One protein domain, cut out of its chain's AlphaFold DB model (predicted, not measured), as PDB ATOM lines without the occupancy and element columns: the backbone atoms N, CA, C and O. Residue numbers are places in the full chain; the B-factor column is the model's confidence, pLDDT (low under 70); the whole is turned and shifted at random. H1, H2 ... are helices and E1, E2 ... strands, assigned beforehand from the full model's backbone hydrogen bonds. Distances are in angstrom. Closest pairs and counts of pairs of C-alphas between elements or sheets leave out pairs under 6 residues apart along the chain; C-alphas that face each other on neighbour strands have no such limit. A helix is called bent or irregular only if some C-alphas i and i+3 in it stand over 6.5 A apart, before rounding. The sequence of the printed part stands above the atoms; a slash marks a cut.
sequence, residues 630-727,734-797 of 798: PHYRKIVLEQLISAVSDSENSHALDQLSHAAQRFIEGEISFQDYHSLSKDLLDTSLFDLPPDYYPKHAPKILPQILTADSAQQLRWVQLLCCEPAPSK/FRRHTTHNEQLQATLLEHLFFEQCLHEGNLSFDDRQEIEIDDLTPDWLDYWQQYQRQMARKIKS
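AT A GLANCE: This is residues 630 to 727 and 734 to 797 of the 798 residues of an uncharacterized protein of Vibrio panuliri (UniProt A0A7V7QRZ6). A compact cluster of helices packs round H6: H1, H2 and H3 lie to one side of it, and H7 and H9 cross each other on the other side. H5 folds back along H6, H8 sits by the far end of H7, and a tiny two-strand ribbon, E1 and E2, follows the end of H6. The printed part has 162 residues, with H1 to H6, E1, E2, then H7 to H9 along the chain; the sheet order is E1 - E2, antiparallel, and the class is mostly helix. The radius of gyration of the C-alphas is 16.4 A, and the spans are 49 by 40 by 27 A.

IN THESE COORDINATES: Find C-alpha 630 at (28.732, 50.813, 46.484); from there H1 runs 21.8 A to residue 644, irregular, with C-alphas 631 and 634 7.0 A apart. Next come H2, residues 650 to 664, 21.0 A; H3, residues 670 to 677; H4, residues 683 to 686; and H5, residues 700 to 705. H6, residues 709 to 720, covers 16.4 A and begins at (25.185, 37.272, 50.124). E1 is residues 721 to 723 and E2 residues 737 to 739. H7, residues 742 to 759, covers 25.7 A; H8 is residues 765 to 770; H9, residues 778 to 797, covers 29.1 A and ends at (13.152, 32.989, 56.640).

HOW THE PARTS SIT: Start at the hub, H6, which touches H2, H3, H5, H7 and H9. Its residues 716 to 720 touch residues 742 to 748 of H7, closest at C-alphas 720 and 745, 6.0 A, a shallow tilt of 19 degrees, opposite ways. H5 and H6 form a helical hairpin, closest at C-alphas 704 and 712, 5.5 A. Residues 660 to 664 of H2 touch H6, closest at C-alphas 664 and 714, 5.4 A. H2 and H3 form a helical hairpin at 3 degrees, closest at C-alphas 659 and 673, 6.0 A. H1 touches H2 at a steep tilt of 55 degrees, closest at C-alphas 638 and 657, 5.1 A; its residues 643 to 644 touch H4, closest at C-alphas 644 and 685, 5.5 A. Residues 746 to 753 of H7 touch residues 784 to 791 of H9 at a steep tilt of 64 degrees, closest at C-alphas 749 and 788, 6.6 A. H7 and H8 form a helical hairpin, closest at C-alphas 758 and 765, 6.8 A. Between E1 and E2, N 722 and O 738 are 2.8 A apart, within hydrogen-bond range. Every O i to N i+4 pair is within range in H2, H3, H6 and H7; H1 has 9 of 11, H5 1 of 2, H9 15 of 16, H8 0 of 2 but 2 of 3 O i to N i+3 pairs, and H4 is too short for an O i to N i+4 pair.

THE WHOLE: The C-alphas of Asn 649 and Asp 779 are the two farthest apart, 51.6 A. Residues 728 to 733 are not printed, and C-alphas 727 and 734 are 11.8 A apart across that cut. The link from H4 to H5, residues 687 to 699, is long. Mean pLDDT of the printed part is 79.1; look for values under 70 at residues 646 to 648, 683 to 699, 724 to 727, 734 to 736 and 797.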
ATOM      1  N   PRO A 630      29.522  50.728  45.253       84.12
ATOM      2  CA  PRO A 630      28.732  50.813  46.484       84.12
ATOM      3  C   PRO A 630      28.410  52.242  46.941       84.12
ATOM      4  O   PRO A 630      27.410  52.447  47.625       84.12
ATOM      5  N   HIS A 631      29.210  53.246  46.559       83.31
ATOM      6  CA  HIS A 631      28.945  54.646  46.914       83.31
ATOM      7  C   HIS A 631      27.703  55.199  46.198       83.31
ATOM      8  O   HIS A 631      27.080  56.136  46.694       83.31
ATOM      9  N   TYR A 632      27.306  54.605  45.067       79.00
ATOM     10  CA  TYR A 632      26.111  55.009  44.318       79.00
ATOM     11  C   TYR A 632      24.822  54.386  44.859       79.00
ATOM     12  O   TYR A 632      23.733  54.821  44.493       79.00
ATOM     13  N   ARG A 633      24.924  53.407  45.766       81.81
ATOM     14  CA  ARG A 633      23.786  52.637  46.285       81.81
ATOM     15  C   ARG A 633      22.680  53.504  46.873       81.81
ATOM     16  O   ARG A 633      21.509  53.266  46.596       81.81
ATOM     17  N   LYS A 634      23.048  54.513  47.666       79.88
ATOM     18  CA  LYS A 634      22.089  55.442  48.278       79.88
ATOM     19  C   LYS A 634      21.239  56.139  47.211       79.88
ATOM     20  O   LYS A 634      20.025  56.188  47.331       79.88
ATOM     21  N   ILE A 635      21.881  56.607  46.150       76.31
ATOM     22  CA  ILE A 635      21.225  57.345  45.073       76.31
ATOM     23  C   ILE A 635      20.345  56.403  44.236       76.31
ATOM     24  O   ILE A 635      19.247  56.774  43.832       76.31
ATOM     25  N   VAL A 636      20.793  55.159  44.005       78.44
ATOM     26  CA  VAL A 636      19.973  54.132  43.335       78.44
ATOM     27  C   VAL A 636      18.705  53.853  44.141       78.44
ATOM     28  O   VAL A 636      17.623  53.772  43.563       78.44
ATOM     29  N   LEU A 637      18.821  53.757  45.467       80.88
ATOM     30  CA  LEU A 637      17.672  53.589  46.357       80.88
ATOM     31  C   LEU A 637      16.742  54.806  46.332       80.88
ATOM     32  O   LEU A 637      15.538  54.616  46.257       80.88
ATOM     33  N   GLU A 638      17.269  56.029  46.346       76.94
ATOM     34  CA  GLU A 638      16.457  57.251  46.245       76.94
ATOM     35  C   GLU A 638      15.638  57.297  44.950       76.94
ATOM     36  O   GLU A 638      14.441  57.578  44.987       76.94
ATOM     37  N   GLN A 639      16.247  56.949  43.810       74.44
ATOM     38  CA  GLN A 639      15.542  56.882  42.526       74.44
ATOM     39  C   GLN A 639      14.478  55.782  42.513       74.44
ATOM     40  O   GLN A 639      13.349  56.026  42.095       74.44
ATOM     41  N   LEU A 640      14.826  54.591  43.005       77.00
ATOM     42  CA  LEU A 640      13.903  53.462  43.093       77.00
ATOM     43  C   LEU A 640      12.692  53.803  43.976       77.00
ATOM     44  O   LEU A 640      11.555  53.559  43.593       77.00
ATOM     45  N   ILE A 641      12.929  54.408  45.140       79.25
ATOM     46  CA  ILE A 641      11.880  54.800  46.082       79.25
ATOM     47  C   ILE A 641      11.036  55.950  45.534       79.25
ATOM     48  O   ILE A 641       9.823  55.939  45.707       79.25
ATOM     49  N   SER A 642      11.640  56.915  44.837       74.81
ATOM     50  CA  SER A 642      10.889  57.982  44.170       74.81
ATOM     51  C   SER A 642       9.981  57.463  43.056       74.81
ATOM     52  O   SER A 642       8.963  58.094  42.796       74.81
ATOM     53  N   ALA A 643      10.343  56.362  42.395       71.56
ATOM     54  CA  ALA A 643       9.543  55.767  41.327       71.56
ATOM     55  C   ALA A 643       8.309  55.008  41.846       71.56
ATOM     56  O   ALA A 643       7.313  54.919  41.138       71.56
ATOM     57  N   VAL A 644       8.374  54.477  43.071       73.50
ATOM     58  CA  VAL A 644       7.323  53.627  43.669       73.50
ATOM     59  C   VAL A 644       6.551  54.307  44.808       73.50
ATOM     60  O   VAL A 644       5.726  53.683  45.469       73.50
ATOM     61  N   SER A 645       6.855  55.573  45.099       76.19
ATOM     62  CA  SER A 645       6.233  56.348  46.175       76.19
ATOM     63  C   SER A 645       5.093  57.212  45.649       76.19
ATOM     64  O   SER A 645       5.287  57.998  44.727       76.19
ATOM     65  N   ASP A 646       3.954  57.189  46.344       67.00
ATOM     66  CA  ASP A 646       2.805  58.069  46.069       67.00
ATOM     67  C   ASP A 646       3.016  59.513  46.574       67.00
ATOM     68  O   ASP A 646       2.171  60.395  46.405       67.00
ATOM     69  N   SER A 647       4.129  59.771  47.270       65.88
ATOM     70  CA  SER A 647       4.432  61.063  47.884       65.88
ATOM     71  C   SER A 647       5.303  61.960  47.004       65.88
ATOM     72  O   SER A 647       6.448  61.627  46.716       65.88
ATOM     73  N   GLU A 648       4.825  63.175  46.713       66.56
ATOM     74  CA  GLU A 648       5.637  64.264  46.135       66.56
ATOM     75  C   GLU A 648       6.493  65.008  47.189       66.56
ATOM     76  O   GLU A 648       7.214  65.958  46.875       66.56
ATOM     77  N   ASN A 649       6.411  64.624  48.470       77.06
ATOM     78  CA  ASN A 649       7.135  65.292  49.550       77.06
ATOM     79  C   ASN A 649       8.578  64.773  49.652       77.06
ATOM     80  O   ASN A 649       8.812  63.659  50.124       77.06
ATOM     81  N   SER A 650       9.551  65.622  49.310       74.62
ATOM     82  CA  SER A 650      10.983  65.293  49.359       74.62
ATOM     83  C   SER A 650      11.453  64.763  50.717       74.62
ATOM     84  O   SER A 650      12.232  63.819  50.777       74.62
ATOM     85  N   HIS A 651      10.925  65.287  51.826       77.31
ATOM     86  CA  HIS A 651      11.298  64.820  53.162       77.31
ATOM     87  C   HIS A 651      10.760  63.411  53.466       77.31
ATOM     88  O   HIS A 651      11.367  62.671  54.238       77.31
ATOM     89  N   ALA A 652       9.618  63.026  52.887       77.88
ATOM     90  CA  ALA A 652       9.093  61.667  53.014       77.88
ATOM     91  C   ALA A 652       9.919  60.681  52.169       77.88
ATOM     92  O   ALA A 652      10.282  59.613  52.662       77.88
ATOM     93  N   LEU A 653      10.293  61.078  50.949       78.44
ATOM     94  CA  LEU A 653      11.166  60.301  50.063       78.44
ATOM     95  C   LEU A 653      12.546  60.041  50.685       78.44
ATOM     96  O   LEU A 653      13.015  58.902  50.677       78.44
ATOM     97  N   ASP A 654      13.156  61.052  51.308       81.00
ATOM     98  CA  ASP A 654      14.436  60.909  52.012       81.00
ATOM     99  C   ASP A 654      14.342  59.901  53.170       81.00
ATOM    100  O   ASP A 654      15.228  59.065  53.365       81.00
ATOM    101  N   GLN A 655      13.250  59.945  53.941       84.56
ATOM    102  CA  GLN A 655      13.026  59.020  55.055       84.56
ATOM    103  C   GLN A 655      12.829  57.575  54.588       84.56
ATOM    104  O   GLN A 655      13.374  56.657  55.205       84.56
ATOM    105  N   LEU A 656      12.080  57.370  53.504       85.69
ATOM    106  CA  LEU A 656      11.835  56.051  52.914       85.69
ATOM    107  C   LEU A 656      13.108  55.458  52.307       85.69
ATOM    108  O   LEU A 656      13.423  54.292  52.550       85.69
ATOM    109  N   SER A 657      13.885  56.277  51.599       85.88
ATOM    110  CA  SER A 657      15.177  55.891  51.020       85.88
ATOM    111  C   SER A 657      16.188  55.530  52.104       85.88
ATOM    112  O   SER A 657      16.862  54.501  52.025       85.88
ATOM    113  N   HIS A 658      16.226  56.312  53.187       89.25
ATOM    114  CA  HIS A 658      17.048  55.999  54.349       89.25
ATOM    115  C   HIS A 658      16.601  54.701  55.041       89.25
ATOM    116  O   HIS A 658      17.441  53.887  55.419       89.25
ATOM    117  N   ALA A 659      15.294  54.456  55.180       90.44
ATOM    118  CA  ALA A 659      14.786  53.201  55.730       90.44
ATOM    119  C   ALA A 659      15.161  51.993  54.851       90.44
ATOM    120  O   ALA A 659      15.591  50.969  55.385       90.44
ATOM    121  N   ALA A 660      15.064  52.119  53.523       90.31
ATOM    122  CA  ALA A 660      15.484  51.081  52.583       90.31
ATOM    123  C   ALA A 660      16.990  50.795  52.697       90.31
ATOM    124  O   ALA A 660      17.391  49.637  52.799       90.31
ATOM    125  N   GLN A 661      17.822  51.838  52.783       91.94
ATOM    126  CA  GLN A 661      19.266  51.694  52.980       91.94
ATOM    127  C   GLN A 661      19.587  50.928  54.269       91.94
ATOM    128  O   GLN A 661      20.299  49.925  54.230       91.94
ATOM    129  N   ARG A 662      18.997  51.338  55.399       93.44
ATOM    130  CA  ARG A 662      19.172  50.668  56.697       93.44
ATOM    131  C   ARG A 662      18.720  49.211  56.665       93.44
ATOM    132  O   ARG A 662      19.282  48.367  57.364       93.44
ATOM    133  N   PHE A 663      17.696  48.900  55.873       93.19
ATOM    134  CA  PHE A 663      17.259  47.526  55.675       93.19
ATOM    135  C   PHE A 663      18.285  46.716  54.882       93.19
ATOM    136  O   PHE A 663      18.668  45.647  55.353       93.19
ATOM    137  N   ILE A 664      18.763  47.218  53.741       92.62
ATOM    138  CA  ILE A 664      19.790  46.553  52.926       92.62
ATOM    139  C   ILE A 664      21.076  46.326  53.733       92.62
ATOM    140  O   ILE A 664      21.628  45.230  53.703       92.62
ATOM    141  N   GLU A 665      21.509  47.316  54.514       91.56
ATOM    142  CA  GLU A 665      22.710  47.250  55.366       91.56
ATOM    143  C   GLU A 665      22.548  46.332  56.589       91.56
ATOM    144  O   GLU A 665      23.524  45.991  57.255       91.56
ATOM    145  N   GLY A 666      21.326  45.881  56.873       90.81
ATOM    146  CA  GLY A 666      21.046  44.952  57.960       90.81
ATOM    147  C   GLY A 666      20.797  45.582  59.323       90.81
ATOM    148  O   GLY A 666      20.670  44.849  60.304       90.81
ATOM    149  N   GLU A 667      20.667  46.905  59.395       93.81
ATOM    150  CA  GLU A 667      20.389  47.630  60.636       93.81
ATOM    151  C   GLU A 667      18.957  47.437  61.142       93.81
ATOM    152  O   GLU A 667      18.707  47.494  62.348       93.81
ATOM    153  N   ILE A 668      18.008  47.240  60.225       92.19
ATOM    154  CA  ILE A 668      16.600  46.986  60.543       92.19
ATOM    155  C   ILE A 668      16.112  45.693  59.884       92.19
ATOM    156  O   ILE A 668      16.688  45.202  58.904       92.19
ATOM    157  N   SER A 669      15.056  45.103  60.446       89.44
ATOM    158  CA  SER A 669      14.409  43.933  59.846       89.44
ATOM    159  C   SER A 669      13.502  44.340  58.681       89.44
ATOM    160  O   SER A 669      13.045  45.483  58.616       89.44
ATOM    161  N   PHE A 670      13.171  43.397  57.792       86.81
ATOM    162  CA  PHE A 670      12.204  43.641  56.711       86.81
ATOM    163  C   PHE A 670      10.844  44.105  57.256       86.81
ATOM    164  O   PHE A 670      10.154  44.926  56.659       86.81
ATOM    165  N   GLN A 671      10.466  43.614  58.437       83.56
ATOM    166  CA  GLN A 671       9.208  43.973  59.077       83.56
ATOM    167  C   GLN A 671       9.213  45.407  59.618       83.56
ATOM    168  O   GLN A 671       8.194  46.092  59.525       83.56
ATOM    169  N   ASP A 672      10.351  45.860  60.150       87.00
ATOM    170  CA  ASP A 672      10.527  47.246  60.588       87.00
ATOM    171  C   ASP A 672      10.517  48.187  59.380       87.00
ATOM    172  O   ASP A 672       9.796  49.181  59.404       87.00
ATOM    173  N   TYR A 673      11.224  47.834  58.300       88.69
ATOM    174  CA  TYR A 673      11.181  48.570  57.032       88.69
ATOM    175  C   TYR A 673       9.749  48.711  56.510       88.69
ATOM    176  O   TYR A 673       9.259  49.826  56.365       88.69
ATOM    177  N   HIS A 674       9.040  47.594  56.338       84.38
ATOM    178  CA  HIS A 674       7.663  47.615  55.855       84.38
ATOM    179  C   HIS A 674       6.744  48.436  56.768       84.38
ATOM    180  O   HIS A 674       5.846  49.123  56.299       84.38
ATOM    181  N   SER A 675       6.946  48.407  58.090       84.38
ATOM    182  CA  SER A 675       6.144  49.230  59.005       84.38
ATOM    183  C   SER A 675       6.324  50.737  58.788       84.38
ATOM    184  O   SER A 675       5.392  51.489  59.069       84.38
ATOM    185  N   LEU A 676       7.488  51.153  58.281       84.19
ATOM    186  CA  LEU A 676       7.819  52.540  57.960       84.19
ATOM    187  C   LEU A 676       7.338  52.949  56.559       84.19
ATOM    188  O   LEU A 676       7.112  54.136  56.345       84.19
ATOM    189  N   SER A 677       7.184  52.001  55.627       82.56
ATOM    190  CA  SER A 677       6.940  52.293  54.206       82.56
ATOM    191  C   SER A 677       5.558  51.916  53.661       82.56
ATOM    192  O   SER A 677       5.135  52.493  52.666       82.56
ATOM    193  N   LYS A 678       4.825  51.003  54.310       76.81
ATOM    194  CA  LYS A 678       3.587  50.377  53.789       76.81
ATOM    195  C   LYS A 678       2.450  51.306  53.351       76.81
ATOM    196  O   LYS A 678       1.596  50.879  52.591       76.81
ATOM    197  N   ASP A 679       2.384  52.515  53.902       76.88
ATOM    198  CA  ASP A 679       1.301  53.470  53.634       76.88
ATOM    199  C   ASP A 679       1.773  54.569  52.657       76.88
ATOM    200  O   ASP A 679       1.054  55.538  52.427       76.88
ATOM    201  N   LEU A 680       3.011  54.461  52.157       77.88
ATOM    202  CA  LEU A 680       3.700  55.482  51.363       77.88
ATOM    203  C   LEU A 680       4.301  54.939  50.057       77.88
ATOM    204  O   LEU A 680       4.655  55.740  49.196       77.88
ATOM    205  N   LEU A 681       4.451  53.618  49.931       77.06
ATOM    206  CA  LEU A 681       4.946  52.950  48.730       77.06
ATOM    207  C   LEU A 681       3.854  52.065  48.138       77.06
ATOM    208  O   LEU A 681       3.261  51.264  48.864       77.06
ATOM    209  N   ASP A 682       3.667  52.156  46.827       72.69
ATOM    210  CA  ASP A 682       2.907  51.174  46.066       72.69
ATOM    211  C   ASP A 682       3.842  50.021  45.686       72.69
ATOM    212  O   ASP A 682       4.673  50.120  44.780       72.69
ATOM    213  N   THR A 683       3.736  48.912  46.418       66.25
ATOM    214  CA  THR A 683       4.590  47.742  46.199       66.25
ATOM    215  C   THR A 683       4.313  47.028  44.883       66.25
ATOM    216  O   THR A 683       5.201  46.337  44.398       66.25
ATOM    217  N   SER A 684       3.148  47.241  44.262       62.31
ATOM    218  CA  SER A 684       2.858  46.703  42.929       62.31
ATOM    219  C   SER A 684       3.669  47.395  41.831       62.31
ATOM    220  O   SER A 684       3.909  46.807  40.787       62.31
ATOM    221  N   LEU A 685       4.205  48.595  42.083       62.47
ATOM    222  CA  LEU A 685       5.139  49.262  41.168       62.47
ATOM    223  C   LEU A 685       6.576  48.715  41.270       62.47
ATOM    224  O   LEU A 685       7.411  49.032  40.422       62.47
ATOM    225  N   PHE A 686       6.874  47.866  42.267       63.56
ATOM    226  CA  PHE A 686       8.061  47.001  42.230       63.56
ATOM    227  C   PHE A 686       7.866  45.791  41.308       63.56
ATOM    228  O   PHE A 686       8.831  45.055  41.090       63.56
ATOM    229  N   ASP A 687       6.674  45.588  40.726       59.47
ATOM    230  CA  ASP A 687       6.489  44.675  39.602       59.47
ATOM    231  C   ASP A 687       7.091  45.309  38.363       59.47
ATOM    232  O   ASP A 687       6.428  45.976  37.577       59.47
ATOM    233  N   LEU A 688       8.406  45.186  38.267       51.19
ATOM    234  CA  LEU A 688       9.186  46.012  37.370       51.19
ATOM    235  C   LEU A 688       8.686  45.892  35.926       51.19
ATOM    236  O   LEU A 688       8.727  44.798  35.354       51.19
ATOM    237  N   PRO A 689       8.295  47.012  35.303       43.00
ATOM    238  CA  PRO A 689       8.138  47.075  33.862       43.00
ATOM    239  C   PRO A 689       9.471  46.706  33.186       43.00
ATOM    240  O   PRO A 689      10.530  47.093  33.705       43.00
ATOM    241  N   PRO A 690       9.460  46.030  32.019       43.44
ATOM    242  CA  PRO A 690      10.661  45.760  31.223       43.44
ATOM    243  C   PRO A 690      11.538  47.001  31.010       43.44
ATOM    244  O   PRO A 690      12.751  46.867  30.902       43.44
ATOM    245  N   ASP A 691      10.939  48.196  31.052       42.03
ATOM    246  CA  ASP A 691      11.548  49.515  30.835       42.03
ATOM    247  C   ASP A 691      12.464  50.007  31.974       42.03
ATOM    248  O   ASP A 691      13.296  50.891  31.758       42.03
ATOM    249  N   TYR A 692      12.400  49.399  33.167       46.97
ATOM    250  CA  TYR A 692      13.420  49.580  34.215       46.97
ATOM    251  C   TYR A 692      14.615  48.616  34.049       46.97
ATOM    252  O   TYR A 692      15.611  48.757  34.763       46.97
ATOM    253  N   TYR A 693      14.524  47.670  33.099       48.41
ATOM    254  CA  TYR A 693      15.476  46.589  32.809       48.41
ATOM    255  C   TYR A 693      15.899  46.453  31.331       48.41
ATOM    256  O   TYR A 693      16.455  45.401  30.998       48.41
ATOM    257  N   PRO A 694      15.721  47.424  30.402       42.88
ATOM    258  CA  PRO A 694      16.246  47.229  29.061       42.88
ATOM    259  C   PRO A 694      17.774  47.161  29.123       42.88
ATOM    260  O   PRO A 694      18.407  47.604  30.089       42.88
ATOM    261  N   LYS A 695      18.379  46.729  28.010       36.09
ATOM    262  CA  LYS A 695      19.828  46.736  27.704       36.09
ATOM    263  C   LYS A 695      20.534  48.093  27.969       36.09
ATOM    264  O   LYS A 695      21.741  48.217  27.800       36.09
ATOM    265  N   HIS A 696      19.787  49.118  28.395       38.03
ATOM    266  CA  HIS A 696      20.188  50.495  28.662       38.03
ATOM    267  C   HIS A 696      19.881  51.003  30.096       38.03
ATOM    268  O   HIS A 696      20.188  52.163  30.377       38.03
ATOM    269  N   ALA A 697      19.345  50.184  31.024       50.81
ATOM    270  CA  ALA A 697      19.005  50.592  32.407       50.81
ATOM    271  C   ALA A 697      19.684  49.719  33.500       50.81
ATOM    272  O   ALA A 697      19.066  48.892  34.160       50.81
ATOM    273  N   PRO A 698      20.978  49.917  33.773       53.56
ATOM    274  CA  PRO A 698      21.840  48.964  34.475       53.56
ATOM    275  C   PRO A 698      22.127  49.373  35.924       53.56
ATOM    276  O   PRO A 698      23.142  49.000  36.489       53.56
ATOM    277  N   LYS A 699      21.268  50.196  36.528       65.31
ATOM    278  CA  LYS A 699      21.523  50.816  37.842       65.31
ATOM    279  C   LYS A 699      21.200  49.863  39.004       65.31
ATOM    280  O   LYS A 699      21.914  49.825  39.999       65.31
ATOM    281  N   ILE A 700      20.129  49.090  38.803       75.94
ATOM    282  CA  ILE A 700      19.638  47.901  39.517       75.94
ATOM    283  C   ILE A 700      20.711  46.854  39.861       75.94
ATOM    284  O   ILE A 700      21.349  46.796  40.914       75.94
ATOM    285  N   LEU A 701      20.880  45.980  38.875       79.50
ATOM    286  CA  LEU A 701      21.505  44.680  38.993       79.50
ATOM    287  C   LEU A 701      22.974  44.722  39.461       79.50
ATOM    288  O   LEU A 701      23.289  43.997  40.403       79.50
ATOM    289  N   PRO A 702      23.871  45.585  38.942       86.25
ATOM    290  CA  PRO A 702      25.253  45.676  39.425       86.25
ATOM    291  C   PRO A 702      25.372  45.968  40.928       86.25
ATOM    292  O   PRO A 702      26.277  45.445  41.582       86.25
ATOM    293  N   GLN A 703      24.453  46.750  41.509       86.50
ATOM    294  CA  GLN A 703      24.444  47.035  42.952       86.50
ATOM    295  C   GLN A 703      24.116  45.796  43.787       86.50
ATOM    296  O   GLN A 703      24.626  45.659  44.901       86.50
ATOM    297  N   ILE A 704      23.265  44.914  43.253       87.94
ATOM    298  CA  ILE A 704      22.885  43.644  43.875       87.94
ATOM    299  C   ILE A 704      24.040  42.651  43.741       87.94
ATOM    300  O   ILE A 704      24.496  42.102  44.739       87.94
ATOM    301  N   LEU A 705      24.542  42.449  42.520       88.31
ATOM    302  CA  LEU A 705      25.523  41.402  42.220       88.31
ATOM    303  C   LEU A 705      26.864  41.616  42.926       88.31
ATOM    304  O   LEU A 705      27.482  40.648  43.349       88.31
ATOM    305  N   THR A 706      27.275  42.869  43.137       88.56
ATOM    306  CA  THR A 706      28.512  43.196  43.874       88.56
ATOM    307  C   THR A 706      28.352  43.231  45.399       88.56
ATOM    308  O   THR A 706      29.330  43.442  46.119       88.56
ATOM    309  N   ALA A 707      27.130  43.070  45.916       89.75
ATOM    310  CA  ALA A 707      26.870  43.039  47.351       89.75
ATOM    311  C   ALA A 707      27.196  41.664  47.958       89.75
ATOM    312  O   ALA A 707      27.249  40.655  47.260       89.75
ATOM    313  N   ASP A 708      27.378  41.603  49.279       89.69
ATOM    314  CA  ASP A 708      27.538  40.314  49.959       89.69
ATOM    315  C   ASP A 708      26.238  39.485  49.937       89.69
ATOM    316  O   ASP A 708      25.142  40.007  49.725       89.69
ATOM    317  N   SER A 709      26.336  38.182  50.212       89.06
ATOM    318  CA  SER A 709      25.185  37.272  50.124       89.06
ATOM    319  C   SER A 709      24.012  37.637  51.043       89.06
ATOM    320  O   SER A 709      22.873  37.278  50.748       89.06
ATOM    321  N   ALA A 710      24.248  38.325  52.164       90.81
ATOM    322  CA  ALA A 710      23.170  38.757  53.049       90.81
ATOM    323  C   ALA A 710      22.457  39.993  52.483       90.81
ATOM    324  O   ALA A 710      21.227  40.060  52.504       90.81
ATOM    325  N   GLN A 711      23.220  40.942  51.942       92.31
ATOM    326  CA  GLN A 711      22.700  42.119  51.253       92.31
ATOM    327  C   GLN A 711      21.952  41.735  49.972       92.31
ATOM    328  O   GLN A 711      20.867  42.255  49.734       92.31
ATOM    329  N   GLN A 712      22.469  40.781  49.191       92.06
ATOM    330  CA  GLN A 712      21.802  40.230  48.005       92.06
ATOM    331  C   GLN A 712      20.403  39.696  48.343       92.06
ATOM    332  O   GLN A 712      19.424  40.052  47.690       92.06
ATOM    333  N   LEU A 713      20.277  38.905  49.415       91.31
ATOM    334  CA  LEU A 713      18.974  38.406  49.870       91.31
ATOM    335  C   LEU A 713      18.035  39.541  50.292       91.31
ATOM    336  O   LEU A 713      16.846  39.489  49.985       91.31
ATOM    337  N   ARG A 714      18.556  40.576  50.959       92.25
ATOM    338  CA  ARG A 714      17.772  41.751  51.367       92.25
ATOM    339  C   ARG A 714      17.312  42.583  50.174       92.25
ATOM    340  O   ARG A 714      16.190  43.067  50.193       92.25
ATOM    341  N   TRP A 715      18.108  42.689  49.114       90.94
ATOM    342  CA  TRP A 715      17.672  43.291  47.851       90.94
ATOM    343  C   TRP A 715      16.504  42.528  47.230       90.94
ATOM    344  O   TRP A 715      15.495  43.133  46.884       90.94
ATOM    345  N   VAL A 716      16.593  41.198  47.168       89.69
ATOM    346  CA  VAL A 716      15.488  40.367  46.663       89.69
ATOM    347  C   VAL A 716      14.243  40.490  47.552       89.69
ATOM    348  O   VAL A 716      13.120  40.492  47.058       89.69
ATOM    349  N   GLN A 717      14.408  40.637  48.869       89.44
ATOM    350  CA  GLN A 717      13.288  40.895  49.780       89.44
ATOM    351  C   GLN A 717      12.655  42.265  49.554       89.44
ATOM    352  O   GLN A 717      11.433  42.354  49.495       89.44
ATOM    353  N   LEU A 718      13.473  43.312  49.424       88.50
ATOM    354  CA  LEU A 718      13.017  44.677  49.169       88.50
ATOM    355  C   LEU A 718      12.142  44.735  47.912       88.50
ATOM    356  O   LEU A 718      11.097  45.370  47.940       88.50
ATOM    357  N   LEU A 719      12.573  44.052  46.847       85.19
ATOM    358  CA  LEU A 719      11.959  44.130  45.523       85.19
ATOM    359  C   LEU A 719      10.814  43.137  45.297       85.19
ATOM    360  O   LEU A 719       9.971  43.395  44.457       85.19
ATOM    361  N   CYS A 720      10.790  41.986  45.979       85.12
ATOM    362  CA  CYS A 720       9.872  40.896  45.611       85.12
ATOM    363  C   CYS A 720       8.950  40.431  46.742       85.12
ATOM    364  O   CYS A 720       8.143  39.523  46.530       85.12
ATOM    365  N   CYS A 721       9.105  40.939  47.968       84.50
ATOM    366  CA  CYS A 721       8.382  40.419  49.129       84.50
ATOM    367  C   CYS A 721       7.402  41.417  49.740       84.50
ATOM    368  O   CYS A 721       7.567  42.626  49.673       84.50
ATOM    369  N   GLU A 722       6.397  40.864  50.410       78.56
ATOM    370  CA  GLU A 722       5.462  41.554  51.292       78.56
ATOM    371  C   GLU A 722       5.301  40.756  52.600       78.56
ATOM    372  O   GLU A 722       5.562  39.543  52.655       78.56
ATOM    373  N   PRO A 723       4.884  41.384  53.712       71.19
ATOM    374  CA  PRO A 723       4.585  40.654  54.932       71.19
ATOM    375  C   PRO A 723       3.330  39.799  54.750       71.19
ATOM    376  O   PRO A 723       2.274  40.294  54.366       71.19
ATOM    377  N   ALA A 724       3.404  38.519  55.126       65.06
ATOM    378  CA  ALA A 724       2.232  37.656  55.046       65.06
ATOM    379  C   ALA A 724       1.108  38.143  55.987       65.06
ATOM    380  O   ALA A 724       1.368  38.415  57.170       65.06
ATOM    381  N   PRO A 725      -0.161  38.162  55.534       55.56
ATOM    382  CA  PRO A 725      -1.290  38.456  56.405       55.56
ATOM    383  C   PRO A 725      -1.371  37.410  57.524       55.56
ATOM    384  O   PRO A 725      -1.306  36.199  57.284       55.56
ATOM    385  N   SER A 726      -1.519  37.859  58.775       53.28
ATOM    386  CA  SER A 726      -1.550  36.966  59.937       53.28
ATOM    387  C   SER A 726      -2.821  36.107  59.933       53.28
ATOM    388  O   SER A 726      -3.847  36.496  60.489       53.28
ATOM    389  N   LYS A 727      -2.779  34.920  59.321       46.84
ATOM    390  CA  LYS A 727      -3.962  34.045  59.225       46.84
ATOM    391  C   LYS A 727      -4.305  33.267  60.508       46.84
ATOM    392  O   LYS A 727      -5.360  32.652  60.544       46.84
ATOM    393  N   PHE A 734       6.571  31.758  63.576       48.28
ATOM    394  CA  PHE A 734       7.130  31.510  62.240       48.28
ATOM    395  C   PHE A 734       6.616  32.574  61.273       48.28
ATOM    396  O   PHE A 734       5.680  32.351  60.508       48.28
ATOM    397  N   ARG A 735       7.184  33.777  61.395       53.09
ATOM    398  CA  ARG A 735       6.894  34.913  60.514       53.09
ATOM    399  C   ARG A 735       7.470  34.580  59.137       53.09
ATOM    400  O   ARG A 735       8.673  34.405  59.024       53.09
ATOM    401  N   ARG A 736       6.606  34.391  58.140       63.94
ATOM    402  CA  ARG A 736       6.988  34.129  56.747       63.94
ATOM    403  C   ARG A 736       6.616  35.353  55.922       63.94
ATOM    404  O   ARG A 736       5.509  35.859  56.087       63.94
ATOM    405  N   HIS A 737       7.516  35.814  55.069       71.62
ATOM    406  CA  HIS A 737       7.201  36.773  54.011       71.62
ATOM    407  C   HIS A 737       6.527  36.035  52.842       71.62
ATOM    408  O   HIS A 737       6.754  34.834  52.649       71.62
ATOM    409  N   THR A 738       5.657  36.718  52.105       74.62
ATOM    410  CA  THR A 738       5.085  36.227  50.843       74.62
ATOM    411  C   THR A 738       5.768  36.932  49.686       74.62
ATOM    412  O   THR A 738       6.042  38.122  49.776       74.62
ATOM    413  N   THR A 739       6.064  36.194  48.621       80.94
ATOM    414  CA  THR A 739       6.560  36.782  47.375       80.94
ATOM    415  C   THR A 739       5.350  37.364  46.638       80.94
ATOM    416  O   THR A 739       4.407  36.606  46.407       80.94
ATOM    417  N   HIS A 740       5.337  38.665  46.336       80.06
ATOM    418  CA  HIS A 740       4.295  39.268  45.489       80.06
ATOM    419  C   HIS A 740       4.659  39.135  44.000       80.06
ATOM    420  O   HIS A 740       3.777  38.873  43.191       80.06
ATOM    421  N   ASN A 741       5.961  39.158  43.673       80.25
ATOM    422  CA  ASN A 741       6.478  38.974  42.317       80.25
ATOM    423  C   ASN A 741       7.384  37.735  42.186       80.25
ATOM    424  O   ASN A 741       8.590  37.778  42.451       80.25
ATOM    425  N   GLU A 742       6.801  36.591  41.814       82.12
ATOM    426  CA  GLU A 742       7.555  35.337  41.658       82.12
ATOM    427  C   GLU A 742       8.454  35.330  40.411       82.12
ATOM    428  O   GLU A 742       9.524  34.719  40.445       82.12
ATOM    429  N   GLN A 743       8.059  36.032  39.345       81.38
ATOM    430  CA  GLN A 743       8.809  36.096  38.088       81.38
ATOM    431  C   GLN A 743      10.115  36.876  38.265       81.38
ATOM    432  O   GLN A 743      11.190  36.347  37.990       81.38
ATOM    433  N   LEU A 744      10.041  38.081  38.828       79.75
ATOM    434  CA  LEU A 744      11.212  38.892  39.154       79.75
ATOM    435  C   LEU A 744      12.152  38.171  40.123       79.75
ATOM    436  O   LEU A 744      13.372  38.191  39.953       79.75
ATOM    437  N   GLN A 745      11.594  37.513  41.144       86.56
ATOM    438  CA  GLN A 745      12.394  36.726  42.075       86.56
ATOM    439  C   GLN A 745      13.176  35.631  41.339       86.56
ATOM    440  O   GLN A 745      14.342  35.417  41.662       86.56
ATOM    441  N   ALA A 746      12.571  34.945  40.365       84.56
ATOM    442  CA  ALA A 746      13.270  33.941  39.570       84.56
ATOM    443  C   ALA A 746      14.431  34.555  38.768       84.56
ATOM    444  O   ALA A 746      15.546  34.051  38.882       84.56
ATOM    445  N   THR A 747      14.207  35.675  38.074       84.00
ATOM    446  CA  THR A 747      15.238  36.383  37.289       84.00
ATOM    447  C   THR A 747      16.400  36.887  38.151       84.00
ATOM    448  O   THR A 747      17.570  36.709  37.815       84.00
ATOM    449  N   LEU A 748      16.123  37.483  39.317       86.06
ATOM    450  CA  LEU A 748      17.193  37.929  40.217       86.06
ATOM    451  C   LEU A 748      17.990  36.747  40.777       86.06
ATOM    452  O   LEU A 748      19.213  36.825  40.898       86.06
ATOM    453  N   LEU A 749      17.313  35.646  41.116       90.25
ATOM    454  CA  LEU A 749      17.985  34.434  41.575       90.25
ATOM    455  C   LEU A 749      18.856  33.811  40.485       90.25
ATOM    456  O   LEU A 749      19.915  33.287  40.817       90.25
ATOM    457  N   GLU A 750      18.440  33.884  39.224       88.81
ATOM    458  CA  GLU A 750      19.208  33.397  38.077       88.81
ATOM    459  C   GLU A 750      20.531  34.147  37.950       88.81
ATOM    460  O   GLU A 750      21.597  33.531  37.933       88.81
ATOM    461  N   HIS A 751      20.496  35.480  37.969       87.88
ATOM    462  CA  HIS A 751      21.730  36.258  37.936       87.88
ATOM    463  C   HIS A 751      22.638  35.946  39.131       87.88
ATOM    464  O   HIS A 751      23.836  35.750  38.946       87.88
ATOM    465  N   LEU A 752      22.082  35.835  40.343       90.88
ATOM    466  CA  LEU A 752      22.854  35.461  41.533       90.88
ATOM    467  C   LEU A 752      23.473  34.060  41.421       90.88
ATOM    468  O   LEU A 752      24.590  33.851  41.886       90.88
ATOM    469  N   PHE A 753      22.764  33.109  40.810       91.75
ATOM    470  CA  PHE A 753      23.276  31.766  40.549       91.75
ATOM    471  C   PHE A 753      24.484  31.804  39.616       91.75
ATOM    472  O   PHE A 753      25.525  31.246  39.951       91.75
ATOM    473  N   PHE A 754      24.378  32.500  38.484       89.19
ATOM    474  CA  PHE A 754      25.483  32.602  37.537       89.19
ATOM    475  C   PHE A 754      26.693  33.351  38.111       89.19
ATOM    476  O   PHE A 754      27.825  32.924  37.885       89.19
ATOM    477  N   GLU A 755      26.485  34.404  38.914       89.19
ATOM    478  CA  GLU A 755      27.591  35.044  39.645       89.19
ATOM    479  C   GLU A 755      28.249  34.082  40.645       89.19
ATOM    480  O   GLU A 755      29.476  34.034  40.742       89.19
ATOM    481  N   GLN A 756      27.463  33.279  41.370       89.44
ATOM    482  CA  GLN A 756      28.017  32.277  42.279       89.44
ATOM    483  C   GLN A 756      28.833  31.225  41.517       89.44
ATOM    484  O   GLN A 756      29.958  30.928  41.916       89.44
ATOM    485  N   CYS A 757      28.311  30.695  40.409       88.69
ATOM    486  CA  CYS A 757      29.012  29.715  39.579       88.69
ATOM    487  C   CYS A 757      30.343  30.259  39.045       88.69
ATOM    488  O   CYS A 757      31.341  29.536  39.061       88.69
ATOM    489  N   LEU A 758      30.378  31.532  38.637       89.06
ATOM    490  CA  LEU A 758      31.602  32.215  38.226       89.06
ATOM    491  C   LEU A 758      32.617  32.295  39.376       89.06
ATOM    492  O   LEU A 758      33.767  31.886  39.223       89.06
ATOM    493  N   HIS A 759      32.202  32.773  40.551       87.44
ATOM    494  CA  HIS A 759      33.095  32.916  41.708       87.44
ATOM    495  C   HIS A 759      33.576  31.578  42.288       87.44
ATOM    496  O   HIS A 759      34.661  31.510  42.869       87.44
ATOM    497  N   GLU A 760      32.799  30.508  42.121       88.44
ATOM    498  CA  GLU A 760      33.190  29.141  42.475       88.44
ATOM    499  C   GLU A 760      34.128  28.495  41.439       88.44
ATOM    500  O   GLU A 760      34.653  27.408  41.688       88.44
ATOM    501  N   GLY A 761      34.374  29.157  40.302       85.31
ATOM    502  CA  GLY A 761      35.210  28.647  39.213       85.31
ATOM    503  C   GLY A 761      34.535  27.561  38.375       85.31
ATOM    504  O   GLY A 761      35.220  26.822  37.669       85.31
ATOM    505  N   ASN A 762      33.208  27.447  38.463       85.69
ATOM    506  CA  ASN A 762      32.426  26.494  37.681       85.69
ATOM    507  C   ASN A 762      31.949  27.059  36.333       85.69
ATOM    508  O   ASN A 762      31.456  26.303  35.499       85.69
ATOM    509  N   LEU A 763      32.078  28.371  36.136       85.81
ATOM    510  CA  LEU A 763      31.760  29.088  34.907       85.81
ATOM    511  C   LEU A 763      32.919  30.035  34.580       85.81
ATOM    512  O   LEU A 763      33.483  30.631  35.501       85.81
ATOM    513  N   SER A 764      33.303  30.164  33.308       85.38
ATOM    514  CA  SER A 764      34.325  31.139  32.913       85.38
ATOM    515  C   SER A 764      33.740  32.553  32.810       85.38
ATOM    516  O   SER A 764      32.523  32.743  32.779       85.38
ATOM    517  N   PHE A 765      34.609  33.568  32.785       82.62
ATOM    518  CA  PHE A 765      34.173  34.956  32.610       82.62
ATOM    519  C   PHE A 765      33.515  35.182  31.244       82.62
ATOM    520  O   PHE A 765      32.526  35.908  31.183       82.62
ATOM    521  N   ASP A 766      34.032  34.536  30.198       80.38
ATOM    522  CA  ASP A 766      33.518  34.647  28.832       80.38
ATOM    523  C   ASP A 766      32.155  33.951  28.730       80.38
ATOM    524  O   ASP A 766      31.175  34.584  28.344       80.38
ATOM    525  N   ASP A 767      32.050  32.710  29.229       80.19
ATOM    526  CA  ASP A 767      30.781  31.967  29.243       80.19
ATOM    527  C   ASP A 767      29.699  32.732  30.012       80.19
ATOM    528  O   ASP A 767      28.540  32.749  29.615       80.19
ATOM    529  N   ARG A 768      30.055  33.421  31.106       80.44
ATOM    530  CA  ARG A 768      29.103  34.228  31.877       80.44
ATOM    531  C   ARG A 768      28.455  35.344  31.052       80.44
ATOM    532  O   ARG A 768      27.341  35.738  31.401       80.44
ATOM    533  N   GLN A 769      29.123  35.894  30.041       70.75
ATOM    534  CA  GLN A 769      28.546  36.974  29.233       70.75
ATOM    535  C   GLN A 769      27.457  36.470  28.278       70.75
ATOM    536  O   GLN A 769      26.602  37.264  27.893       70.75
ATOM    537  N   GLU A 770      27.475  35.181  27.927       72.50
ATOM    538  CA  GLU A 770      26.630  34.614  26.868       72.50
ATOM    539  C   GLU A 770      25.633  33.561  27.365       72.50
ATOM    540  O   GLU A 770      24.587  33.396  26.751       72.50
ATOM    541  N   ILE A 771      25.934  32.858  28.460       74.00
ATOM    542  CA  ILE A 771      25.140  31.714  28.919       74.00
ATOM    543  C   ILE A 771      23.826  32.140  29.594       74.00
ATOM    544  O   ILE A 771      23.821  32.955  30.525       74.00
ATOM    545  N   GLU A 772      22.726  31.512  29.184       79.06
ATOM    546  CA  GLU A 772      21.406  31.628  29.812       79.06
ATOM    547  C   GLU A 772      20.966  30.291  30.440       79.06
ATOM    548  O   GLU A 772      21.607  29.250  30.264       79.06
ATOM    549  N   ILE A 773      19.875  30.285  31.222       77.38
ATOM    550  CA  ILE A 773      19.338  29.037  31.807       77.38
ATOM    551  C   ILE A 773      19.058  27.979  30.731       77.38
ATOM    552  O   ILE A 773      19.279  26.791  30.980       77.38
ATOM    553  N   ASP A 774      18.584  28.392  29.556       80.94
ATOM    554  CA  ASP A 774      18.196  27.483  28.474       80.94
ATOM    555  C   ASP A 774      19.400  26.766  27.834       80.94
ATOM    556  O   ASP A 774      19.244  25.682  27.263       80.94
ATOM    557  N   ASP A 775      20.609  27.300  28.019       79.12
ATOM    558  CA  ASP A 775      21.866  26.698  27.565       79.12
ATOM    559  C   ASP A 775      22.427  25.667  28.560       79.12
ATOM    560  O   ASP A 775      23.395  24.949  28.272       79.12
ATOM    561  N   LEU A 776      21.838  25.566  29.756       80.19
ATOM    562  CA  LEU A 776      22.319  24.664  30.795       80.19
ATOM    563  C   LEU A 776      22.051  23.199  30.435       80.19
ATOM    564  O   LEU A 776      20.945  22.774  30.100       80.19
ATOM    565  N   THR A 777      23.073  22.362  30.619       84.19
ATOM    566  CA  THR A 777      22.904  20.903  30.532       84.19
ATOM    567  C   THR A 777      21.906  20.391  31.590       84.19
ATOM    568  O   THR A 777      21.732  21.038  32.626       84.19
ATOM    569  N   PRO A 778      21.322  19.189  31.427       87.06
ATOM    570  CA  PRO A 778      20.376  18.630  32.399       87.06
ATOM    571  C   PRO A 778      20.883  18.580  33.851       87.06
ATOM    572  O   PRO A 778      20.113  18.839  34.775       87.06
ATOM    573  N   ASP A 779      22.170  18.292  34.059       83.81
ATOM    574  CA  ASP A 779      22.775  18.249  35.398       83.81
ATOM    575  C   ASP A 779      22.876  19.656  36.015       83.81
ATOM    576  O   ASP A 779      22.582  19.858  37.195       83.81
ATOM    577  N   TRP A 780      23.235  20.648  35.198       85.12
ATOM    578  CA  TRP A 780      23.292  22.059  35.589       85.12
ATOM    579  C   TRP A 780      21.900  22.652  35.849       85.12
ATOM    580  O   TRP A 780      21.737  23.436  36.784       85.12
ATOM    581  N   LEU A 781      20.882  22.219  35.101       87.25
ATOM    582  CA  LEU A 781      19.482  22.573  35.347       87.25
ATOM    583  C   LEU A 781      18.979  22.038  36.694       87.25
ATOM    584  O   LEU A 781      18.290  22.762  37.415       87.25
ATOM    585  N   ASP A 782      19.327  20.802  37.072       88.56
ATOM    586  CA  ASP A 782      18.981  20.283  38.405       88.56
ATOM    587  C   ASP A 782      19.687  21.086  39.507       88.56
ATOM    588  O   ASP A 782      19.066  21.440  40.514       88.56
ATOM    589  N   TYR A 783      20.953  21.461  39.295       89.56
ATOM    590  CA  TYR A 783      21.689  22.301  40.240       89.56
ATOM    591  C   TYR A 783      21.049  23.686  40.416       89.56
ATOM    592  O   TYR A 783      20.799  24.107  41.552       89.56
ATOM    593  N   TRP A 784      20.684  24.349  39.318       90.94
ATOM    594  CA  TRP A 784      19.914  25.594  39.336       90.94
ATOM    595  C   TRP A 784      18.593  25.442  40.112       90.94
ATOM    596  O   TRP A 784      18.311  26.220  41.025       90.94
ATOM    597  N   GLN A 785      17.805  24.396  39.843       91.06
ATOM    598  CA  GLN A 785      16.540  24.158  40.552       91.06
ATOM    599  C   GLN A 785      16.739  23.940  42.060       91.06
ATOM    600  O   GLN A 785      15.917  24.374  42.878       91.06
ATOM    601  N   GLN A 786      17.814  23.257  42.460       91.44
ATOM    602  CA  GLN A 786      18.164  23.091  43.870       91.44
ATOM    603  C   GLN A 786      18.544  24.430  44.512       91.44
ATOM    604  O   GLN A 786      18.030  24.749  45.595       91.44
ATOM    605  N   TYR A 787      19.374  25.227  43.835       91.56
ATOM    606  CA  TYR A 787      19.765  26.567  44.267       91.56
ATOM    607  C   TYR A 787      18.545  27.479  44.449       91.56
ATOM    608  O   TYR A 787      18.335  28.035  45.534       91.56
ATOM    609  N   GLN A 788      17.668  27.545  43.445       91.06
ATOM    610  CA  GLN A 788      16.441  28.337  43.470       91.06
ATOM    611  C   GLN A 788      15.554  27.958  44.668       91.06
ATOM    612  O   GLN A 788      15.125  28.822  45.439       91.06
ATOM    613  N   ARG A 789      15.334  26.654  44.908       88.19
ATOM    614  CA  ARG A 789      14.565  26.164  46.072       88.19
ATOM    615  C   ARG A 789      15.215  26.554  47.399       88.19
ATOM    616  O   ARG A 789      14.502  26.828  48.369       88.19
ATOM    617  N   GLN A 790      16.544  26.535  47.480       90.88
ATOM    618  CA  GLN A 790      17.271  26.913  48.688       90.88
ATOM    619  C   GLN A 790      17.156  28.418  48.958       90.88
ATOM    620  O   GLN A 790      16.840  28.805  50.087       90.88
ATOM    621  N   MET A 791      17.367  29.259  47.945       89.69
ATOM    622  CA  MET A 791      17.290  30.712  48.099       89.69
ATOM    623  C   MET A 791      15.866  31.185  48.377       89.69
ATOM    624  O   MET A 791      15.665  31.956  49.313       89.69
ATOM    625  N   ALA A 792      14.857  30.628  47.702       85.12
ATOM    626  CA  ALA A 792      13.451  30.925  47.985       85.12
ATOM    627  C   ALA A 792      13.063  30.626  49.448       85.12
ATOM    628  O   ALA A 792      12.225  31.313  50.035       85.12
ATOM    629  N   ARG A 793      13.682  29.615  50.079       84.19
ATOM    630  CA  ARG A 793      13.509  29.355  51.520       84.19
ATOM    631  C   ARG A 793      14.207  30.408  52.374       84.19
ATOM    632  O   ARG A 793      13.594  30.868  53.335       84.19
ATOM    633  N   LYS A 794      15.446  30.784  52.031       86.44
ATOM    634  CA  LYS A 794      16.222  31.803  52.760       86.44
ATOM    635  C   LYS A 794      15.519  33.159  52.754       86.44
ATOM    636  O   LYS A 794      15.346  33.730  53.827       86.44
ATOM    637  N   ILE A 795      15.033  33.597  51.591       85.00
ATOM    638  CA  ILE A 795      14.280  34.849  51.402       85.00
ATOM    639  C   ILE A 795      13.049  34.907  52.314       85.00
ATOM    640  O   ILE A 795      12.721  35.958  52.849       85.00
ATOM    641  N   LYS A 796      12.377  33.770  52.533       75.50
ATOM    642  CA  LYS A 796      11.178  33.685  53.386       75.50
ATOM    643  C   LYS A 796      11.483  33.566  54.884       75.50
ATOM    644  O   LYS A 796      10.543  33.633  55.679       75.50
ATOM    645  N   SER A 797      12.736  33.297  55.260       67.25
ATOM    646  CA  SER A 797      13.152  32.989  56.640       67.25
ATOM    647  C   SER A 797      14.016  34.056  57.309       67.25
ATOM    648  O   SER A 797      14.058  34.099  58.538       67.25
TER     649      SER A 797